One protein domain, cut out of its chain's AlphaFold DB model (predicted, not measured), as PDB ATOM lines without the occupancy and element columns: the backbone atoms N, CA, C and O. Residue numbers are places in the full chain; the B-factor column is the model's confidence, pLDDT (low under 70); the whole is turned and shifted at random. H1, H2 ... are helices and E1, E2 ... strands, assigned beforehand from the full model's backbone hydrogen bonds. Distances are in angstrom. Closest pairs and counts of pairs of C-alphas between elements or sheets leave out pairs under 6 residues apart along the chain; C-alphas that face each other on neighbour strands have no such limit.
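Overview. This is residues 15 to 75 of the 168 residues of an uncharacterized protein of Lactobacillus plantarum WJL (UniProt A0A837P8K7). Two short parallel strands, E1 and E2, lie side by side, and a wide loop swings out between them: after E1 the chain passes through the single small helix H1, then through a long stretch with no named element, residues 28 to 45, before it returns to E2. Beyond E2 the chain folds back into the longer helix H2, which stays away from E1 and H1, and residues 54 to 60 stick out at its first end. The printed part has 61 residues, with two named helices and two named strands in the order E1, H1, E2, H2; the sheet has the order E1, E2, and the class is mixed, helices and strands, with under half of the residues in named elements. The whole is only just compact, close to loose, with a radius of gyration of the C-alphas of 12.6 A, and it spans 35 by 31 by 20 A.

Along the chain. E1, residues 19 to 22, begins at C-alpha 19 (9.648, 51.057, -5.330) and is 10.1 A long from first to last C-alpha. H1, residues 24 to 27, follows with 5.1 A. E2, residues 46 to 49, begins at C-alpha 46 (8.860, 52.054, -0.989) and measures 9.4 A. H2, residues 56 to 68, is 18.3 A long and ends at C-alpha 68 (13.248, 47.386, 15.728).

Arrangement. E1 and E2 are parallel neighbours, with 36 degrees between their directions. The C-alphas of Tyr 19 and Thr 46 face each other at 4.5 A, and those of Ser 22 and Thr 49 at 4.7 A. N 21 and O 47 are within hydrogen-bond range at 2.8 A, as are N 49 and O 21 at 2.8 A. E1, H1 and E2 form a strand-helix-strand unit, two parallel neighbour strands with a helix between them along the chain, and its crossover is right-handed. H1 and E2 are near each other, with 5 pairs of C-alphas within 10 A. H2 is apart from E1, and it is also apart from H1. In H2 every O i to N i+4 pair is within hydrogen-bond range, while H1 is too short for such a pair and has its one O i to N i+3 pair within range.

Size, cuts and confidence. The C-alphas of Asp 15 and Thr 57, the two farthest apart, are 37.0 A apart. The printed part has no cut. The link from E1 to H1 is tight, that from E2 to H2 is short with 6 residues, and that from H1 to E2 is long with 18. Mean pLDDT of the printed part is 73.2; it is under 70 at residue 15 and at residues 27 to 41, of which 27 belongs to H1.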
ATOM      1  N   ASP A  15      -3.156  51.723 -10.007       68.50
ATOM      2  CA  ASP A  15      -3.406  52.977  -9.278       68.50
ATOM      3  C   ASP A  15      -2.250  53.350  -8.334       68.50
ATOM      4  O   ASP A  15      -2.059  54.518  -8.000       68.50
ATOM      5  N   GLN A  16      -1.463  52.361  -7.903       70.25
ATOM      6  CA  GLN A  16      -0.343  52.551  -6.990       70.25
ATOM      7  C   GLN A  16       0.806  51.595  -7.323       70.25
ATOM      8  O   GLN A  16       0.595  50.409  -7.576       70.25
ATOM      9  N   ALA A  17       2.032  52.114  -7.279       75.06
ATOM     10  CA  ALA A  17       3.260  51.343  -7.430       75.06
ATOM     11  C   ALA A  17       4.181  51.583  -6.230       75.06
ATOM     12  O   ALA A  17       4.246  52.692  -5.699       75.06
ATOM     13  N   PHE A  18       4.906  50.540  -5.825       82.00
ATOM     14  CA  PHE A  18       5.910  50.617  -4.769       82.00
ATOM     15  C   PHE A  18       7.297  50.383  -5.352       82.00
ATOM     16  O   PHE A  18       7.514  49.437  -6.111       82.00
ATOM     17  N   TYR A  19       8.252  51.224  -4.969       83.25
ATOM     18  CA  TYR A  19       9.648  51.057  -5.330       83.25
ATOM     19  C   TYR A  19      10.302  50.001  -4.437       83.25
ATOM     20  O   TYR A  19      10.345  50.151  -3.221       83.25
ATOM     21  N   GLY A  20      10.787  48.908  -5.023       84.19
ATOM     22  CA  GLY A  20      11.399  47.815  -4.269       84.19
ATOM     23  C   GLY A  20      12.836  48.127  -3.848       84.19
ATOM     24  O   GLY A  20      13.689  48.350  -4.703       84.19
ATOM     25  N   VAL A  21      13.135  48.064  -2.549       83.75
ATOM     26  CA  VAL A  21      14.494  48.219  -2.002       83.75
ATOM     27  C   VAL A  21      14.840  47.027  -1.121       83.75
ATOM     28  O   VAL A  21      14.053  46.634  -0.267       83.75
ATOM     29  N   SER A  22      16.031  46.453  -1.305       83.75
ATOM     30  CA  SER A  22      16.474  45.310  -0.501       83.75
ATOM     31  C   SER A  22      16.698  45.687   0.965       83.75
ATOM     32  O   SER A  22      17.372  46.672   1.260       83.75
ATOM     33  N   ALA A  23      16.226  44.843   1.885       78.81
ATOM     34  CA  ALA A  23      16.464  44.980   3.321       78.81
ATOM     35  C   ALA A  23      17.956  45.023   3.689       78.81
ATOM     36  O   ALA A  23      18.349  45.776   4.579       78.81
ATOM     37  N   LYS A  24      18.805  44.299   2.947       76.81
ATOM     38  CA  LYS A  24      20.263  44.276   3.154       76.81
ATOM     39  C   LYS A  24      20.911  45.652   2.999       76.81
ATOM     40  O   LYS A  24      21.913  45.936   3.650       76.81
ATOM     41  N   SER A  25      20.324  46.528   2.182       73.44
ATOM     42  CA  SER A  25      20.808  47.902   2.002       73.44
ATOM     43  C   SER A  25      20.723  48.731   3.287       73.44
ATOM     44  O   SER A  25      21.434  49.722   3.412       73.44
ATOM     45  N   PHE A  26      19.898  48.317   4.252       71.69
ATOM     46  CA  PHE A  26      19.738  48.989   5.542       71.69
ATOM     47  C   PHE A  26      20.548  48.328   6.672       71.69
ATOM     48  O   PHE A  26      20.727  48.926   7.728       71.69
ATOM     49  N   GLU A  27      21.095  47.124   6.458       63.94
ATOM     50  CA  GLU A  27      21.907  46.390   7.449       63.94
ATOM     51  C   GLU A  27      23.307  46.986   7.650       63.94
ATOM     52  O   GLU A  27      23.921  46.820   8.704       63.94
ATOM     53  N   THR A  28      23.819  47.702   6.648       52.50
ATOM     54  CA  THR A  28      25.135  48.360   6.694       52.50
ATOM     55  C   THR A  28      25.135  49.657   7.501       52.50
ATOM     56  O   THR A  28      26.208  50.160   7.839       52.50
ATOM     57  N   LEU A  29      23.964  50.160   7.904       55.09
ATOM     58  CA  LEU A  29      23.827  51.287   8.825       55.09
ATOM     59  C   LEU A  29      24.084  50.808  10.264       55.09
ATOM     60  O   LEU A  29      23.186  50.698  11.098       55.09
ATOM     61  N   LYS A  30      25.348  50.482  10.562       49.59
ATOM     62  CA  LYS A  30      25.834  50.122  11.899       49.59
ATOM     63  C   LYS A  30      25.825  51.340  12.822       49.59
ATOM     64  O   LYS A  30      26.879  51.883  13.130       49.59
ATOM     65  N   SER A  31      24.655  51.779  13.269       46.41
ATOM     66  CA  SER A  31      24.489  52.615  14.464       46.41
ATOM     67  C   SER A  31      23.014  52.656  14.842       46.41
ATOM     68  O   SER A  31      22.208  53.313  14.186       46.41
ATOM     69  N   GLY A  32      22.666  51.955  15.923       48.50
ATOM     70  CA  GLY A  32      21.300  51.825  16.448       48.50
ATOM     71  C   GLY A  32      20.628  53.130  16.895       48.50
ATOM     72  O   GLY A  32      19.470  53.088  17.284       48.50
ATOM     73  N   ASP A  33      21.317  54.272  16.809       49.34
ATOM     74  CA  ASP A  33      20.763  55.612  17.056       49.34
ATOM     75  C   ASP A  33      20.611  56.447  15.763       49.34
ATOM     76  O   ASP A  33      19.972  57.493  15.760       49.34
ATOM     77  N   GLN A  34      21.172  55.992  14.633       46.69
ATOM     78  CA  GLN A  34      21.076  56.674  13.334       46.69
ATOM     79  C   GLN A  34      20.003  56.080  12.414       46.69
ATOM     80  O   GLN A  34      19.501  56.801  11.565       46.69
ATOM     81  N   LEU A  35      19.593  54.820  12.597       49.62
ATOM     82  CA  LEU A  35      18.461  54.222  11.861       49.62
ATOM     83  C   LEU A  35      17.103  54.828  12.255       49.62
ATOM     84  O   LEU A  35      16.200  54.908  11.431       49.62
ATOM     85  N   SER A  36      16.969  55.269  13.506       47.47
ATOM     86  CA  SER A  36      15.797  55.973  14.036       47.47
ATOM     87  C   SER A  36      15.861  57.494  13.824       47.47
ATOM     88  O   SER A  36      14.815  58.136  13.787       47.47
ATOM     89  N   LYS A  37      17.065  58.077  13.670       43.62
ATOM     90  CA  LYS A  37      17.274  59.523  13.429       43.62
ATOM     91  C   LYS A  37      17.410  59.910  11.956       43.62
ATOM     92  O   LYS A  37      17.016  61.018  11.601       43.62
ATOM     93  N   LEU A  38      17.888  59.023  11.081       47.03
ATOM     94  CA  LEU A  38      17.522  59.083   9.671       47.03
ATOM     95  C   LEU A  38      16.093  58.558   9.588       47.03
ATOM     96  O   LEU A  38      15.851  57.394   9.273       47.03
ATOM     97  N   ALA A  39      15.134  59.439   9.857       50.53
ATOM     98  CA  ALA A  39      13.833  59.338   9.228       50.53
ATOM     99  C   ALA A  39      14.092  59.332   7.714       50.53
ATOM    100  O   ALA A  39      14.178  60.380   7.075       50.53
ATOM    101  N   LEU A  40      14.351  58.142   7.165       60.66
ATOM    102  CA  LEU A  40      14.397  57.865   5.739       60.66
ATOM    103  C   LEU A  40      12.975  58.101   5.248       60.66
ATOM    104  O   LEU A  40      12.166  57.189   5.122       60.66
ATOM    105  N   ASN A  41      12.652  59.377   5.065       65.12
ATOM    106  CA  ASN A  41      11.434  59.824   4.439       65.12
ATOM    107  C   ASN A  41      11.595  59.475   2.971       65.12
ATOM    108  O   ASN A  41      12.215  60.204   2.195       65.12
ATOM    109  N   PHE A  42      11.108  58.295   2.610       74.44
ATOM    110  CA  PHE A  42      11.058  57.894   1.223       74.44
ATOM    111  C   PHE A  42      10.127  58.864   0.491       74.44
ATOM    112  O   PHE A  42       8.949  58.975   0.818       74.44
ATOM    113  N   ALA A  43      10.665  59.580  -0.497       78.62
ATOM    114  CA  ALA A  43       9.889  60.516  -1.314       78.62
ATOM    115  C   ALA A  43       8.808  59.812  -2.158       78.62
ATOM    116  O   ALA A  43       7.905  60.460  -2.681       78.62
ATOM    117  N   ILE A  44       8.915  58.489  -2.295       79.25
ATOM    118  CA  ILE A  44       7.993  57.625  -3.026       79.25
ATOM    119  C   ILE A  44       7.614  56.410  -2.168       79.25
ATOM    120  O   ILE A  44       8.426  55.972  -1.342       79.25
ATOM    121  N   PRO A  45       6.424  55.815  -2.376       80.25
ATOM    122  CA  PRO A  45       6.052  54.562  -1.728       80.25
ATOM    123  C   PRO A  45       7.127  53.501  -1.979       80.25
ATOM    124  O   PRO A  45       7.440  53.190  -3.127       80.25
ATOM    125  N   THR A  46       7.714  52.967  -0.912       82.81
ATOM    126  CA  THR A  46       8.860  52.054  -0.989       82.81
ATOM    127  C   THR A  46       8.506  50.731  -0.323       82.81
ATOM    128  O   THR A  46       8.046  50.705   0.815       82.81
ATOM    129  N   ALA A  47       8.713  49.629  -1.038       85.31
ATOM    130  CA  ALA A  47       8.545  48.276  -0.533       85.31
ATOM    131  C   ALA A  47       9.901  47.700  -0.122       85.31
ATOM    132  O   ALA A  47      10.839  47.651  -0.920       85.31
ATOM    133  N   LEU A  48       9.990  47.214   1.113       83.12
ATOM    134  CA  LEU A  48      11.161  46.491   1.588       83.12
ATOM    135  C   LEU A  48      11.135  45.053   1.053       83.12
ATOM    136  O   LEU A  48      10.210  44.297   1.342       83.12
ATOM    137  N   THR A  49      12.150  44.662   0.288       85.25
ATOM    138  CA  THR A  49      12.269  43.318  -0.287       85.25
ATOM    139  C   THR A  49      13.310  42.493   0.461       85.25
ATOM    140  O   THR A  49      14.388  42.967   0.825       85.25
ATOM    141  N   MET A  50      12.994  41.228   0.706       83.25
ATOM    142  CA  MET A  50      13.858  40.300   1.432       83.25
ATOM    143  C   MET A  50      13.634  38.879   0.932       83.25
ATOM    144  O   MET A  50      12.566  38.549   0.413       83.25
ATOM    145  N   THR A  51      14.645  38.035   1.087       83.38
ATOM    146  CA  THR A  51      14.499  36.602   0.838       83.38
ATOM    147  C   THR A  51      13.666  35.988   1.956       83.38
ATOM    148  O   THR A  51      13.894  36.289   3.128       83.38
ATOM    149  N   MET A  52      12.702  35.137   1.599       81.25
ATOM    150  CA  MET A  52      11.887  34.432   2.583       81.25
ATOM    151  C   MET A  52      12.779  33.522   3.446       81.25
ATOM    152  O   MET A  52      13.539  32.735   2.875       81.25
ATOM    153  N   PRO A  53      12.713  33.617   4.786       84.19
ATOM    154  CA  PRO A  53      13.442  32.717   5.671       84.19
ATOM    155  C   PRO A  53      13.017  31.263   5.465       84.19
ATOM    156  O   PRO A  53      11.836  30.972   5.286       84.19
ATOM    157  N   ASP A  54      13.980  30.352   5.539       84.75
ATOM    158  CA  ASP A  54      13.796  28.903   5.389       84.75
ATOM    159  C   ASP A  54      13.647  28.160   6.730       84.75
ATOM    160  O   ASP A  54      13.395  26.958   6.760       84.75
ATOM    161  N   SER A  55      13.808  28.871   7.847       86.69
ATOM    162  CA  SER A  55      13.875  28.312   9.197       86.69
ATOM    163  C   SER A  55      13.227  29.237  10.227       86.69
ATOM    164  O   SER A  55      13.264  30.463  10.102       86.69
ATOM    165  N   GLU A  56      12.669  28.652  11.292       86.19
ATOM    166  CA  GLU A  56      11.999  29.401  12.368       86.19
ATOM    167  C   GLU A  56      12.938  30.386  13.071       86.19
ATOM    168  O   GLU A  56      12.545  31.501  13.405       86.19
ATOM    169  N   THR A  57      14.206  30.010  13.256       85.81
ATOM    170  CA  THR A  57      15.203  30.894  13.874       85.81
ATOM    171  C   THR A  57      15.462  32.126  13.006       85.81
ATOM    172  O   THR A  57      15.480  33.247  13.517       85.81
ATOM    173  N   SER A  58      15.615  31.939  11.693       82.12
ATOM    174  CA  SER A  58      15.801  33.034  10.736       82.12
ATOM    175  C   SER A  58      14.554  33.908  10.624       82.12
ATOM    176  O   SER A  58      14.677  35.131  10.566       82.12
ATOM    177  N   LEU A  59      13.360  33.315  10.692       86.00
ATOM    178  CA  LEU A  59      12.100  34.054  10.755       86.00
ATOM    179  C   LEU A  59      12.007  34.904  12.027       86.00
ATOM    180  O   LEU A  59      11.728  36.094  11.951       86.00
ATOM    181  N   HIS A  60      12.312  34.334  13.192       87.44
ATOM    182  CA  HIS A  60      12.285  35.064  14.457       87.44
ATOM    183  C   HIS A  60      13.334  36.188  14.506       87.44
ATOM    184  O   HIS A  60      13.098  37.255  15.079       87.44
ATOM    185  N   ASN A  61      14.504  35.978  13.898       84.25
ATOM    186  CA  ASN A  61      15.512  37.026  13.730       84.25
ATOM    187  C   ASN A  61      15.000  38.157  12.838       84.25
ATOM    188  O   ASN A  61      15.123  39.321  13.219       84.25
ATOM    189  N   LEU A  62      14.375  37.816  11.711       83.44
ATOM    190  CA  LEU A  62      13.784  38.784  10.797       83.44
ATOM    191  C   LEU A  62      12.668  39.590  11.472       83.44
ATOM    192  O   LEU A  62      12.694  40.817  11.430       83.44
ATOM    193  N   THR A  63      11.732  38.936  12.163       83.94
ATOM    194  CA  THR A  63      10.650  39.620  12.887       83.94
ATOM    195  C   THR A  63      11.203  40.585  13.933       83.94
ATOM    196  O   THR A  63      10.737  41.717  14.032       83.94
ATOM    197  N   ARG A  64      12.247  40.183  14.674       83.12
ATOM    198  CA  ARG A  64      12.937  41.071  15.627       83.12
ATOM    199  C   ARG A  64      13.656  42.235  14.953       83.12
ATOM    200  O   ARG A  64      13.766  43.302  15.547       83.12
ATOM    201  N   GLN A  65      14.197  42.034  13.758       78.56
ATOM    202  CA  GLN A  65      14.853  43.094  13.002       78.56
ATOM    203  C   GLN A  65      13.821  44.112  12.512       78.56
ATOM    204  O   GLN A  65      14.015  45.305  12.721       78.56
ATOM    205  N   LEU A  66      12.705  43.645  11.947       79.94
ATOM    206  CA  LEU A  66      11.609  44.488  11.469       79.94
ATOM    207  C   LEU A  66      10.926  45.254  12.606       79.94
ATOM    208  O   LEU A  66      10.651  46.437  12.445       79.94
ATOM    209  N   SER A  67      10.715  44.636  13.771       79.50
ATOM    210  CA  SER A  67      10.098  45.317  14.920       79.50
ATOM    211  C   SER A  67      10.979  46.404  15.539       79.50
ATOM    212  O   SER A  67      10.473  47.315  16.188       79.50
ATOM    213  N   ARG A  68      12.300  46.333  15.332       76.88
ATOM    214  CA  ARG A  68      13.248  47.386  15.728       76.88
ATOM    215  C   ARG A  68      13.313  48.535  14.725       76.88
ATOM    216  O   ARG A  68      13.828  49.596  15.071       76.88
ATOM    217  N   MET A  69      12.833  48.337  13.498       74.00
ATOM    218  CA  MET A  69      12.728  49.415  12.525       74.00
ATOM    219  C   MET A  69      11.531  50.288  12.905       74.00
ATOM    220  O   MET A  69      10.384  49.861  12.810       74.00
ATOM    221  N   ASN A  70      11.791  51.516  13.350       70.00
ATOM    222  CA  ASN A  70      10.748  52.469  13.728       70.00
ATOM    223  C   ASN A  70      10.115  53.129  12.484       70.00
ATOM    224  O   ASN A  70      10.215  54.341  12.301       70.00
ATOM    225  N   TYR A  71       9.528  52.322  11.594       75.56
ATOM    226  CA  TYR A  71       8.831  52.784  10.391       75.56
ATOM    227  C   TYR A  71       7.326  52.573  10.508       75.56
ATOM    228  O   TYR A  71       6.852  51.595  11.086       75.56
ATOM    229  N   GLN A  72       6.570  53.475   9.885       77.56
ATOM    230  CA  GLN A  72       5.153  53.259   9.648       77.56
ATOM    231  C   GLN A  72       4.997  52.269   8.489       77.56
ATOM    232  O   GLN A  72       5.200  52.613   7.325       77.56
ATOM    233  N   TRP A  73       4.671  51.022   8.822       79.94
ATOM    234  CA  TRP A  73       4.396  49.989   7.829       79.94
ATOM    235  C   TRP A  73       3.069  50.251   7.114       79.94
ATOM    236  O   TRP A  73       2.129  50.798   7.692       79.94
ATOM    237  N   PHE A  74       3.008  49.851   5.845       77.25
ATOM    238  CA  PHE A  74       1.786  49.907   5.049       77.25
ATOM    239  C   PHE A  74       0.717  49.006   5.678       77.25
ATOM    240  O   PHE A  74       0.960  47.813   5.866       77.25
ATOM    241  N   ASP A  75      -0.453  49.568   5.991       75.12
ATOM    242  CA  ASP A  75      -1.581  48.817   6.547       75.12
ATOM    243  C   ASP A  75      -2.592  48.511   5.431       75.12
ATOM    244  O   ASP A  75      -3.373  49.391   5.040       75.12
TER     245      ASP A  75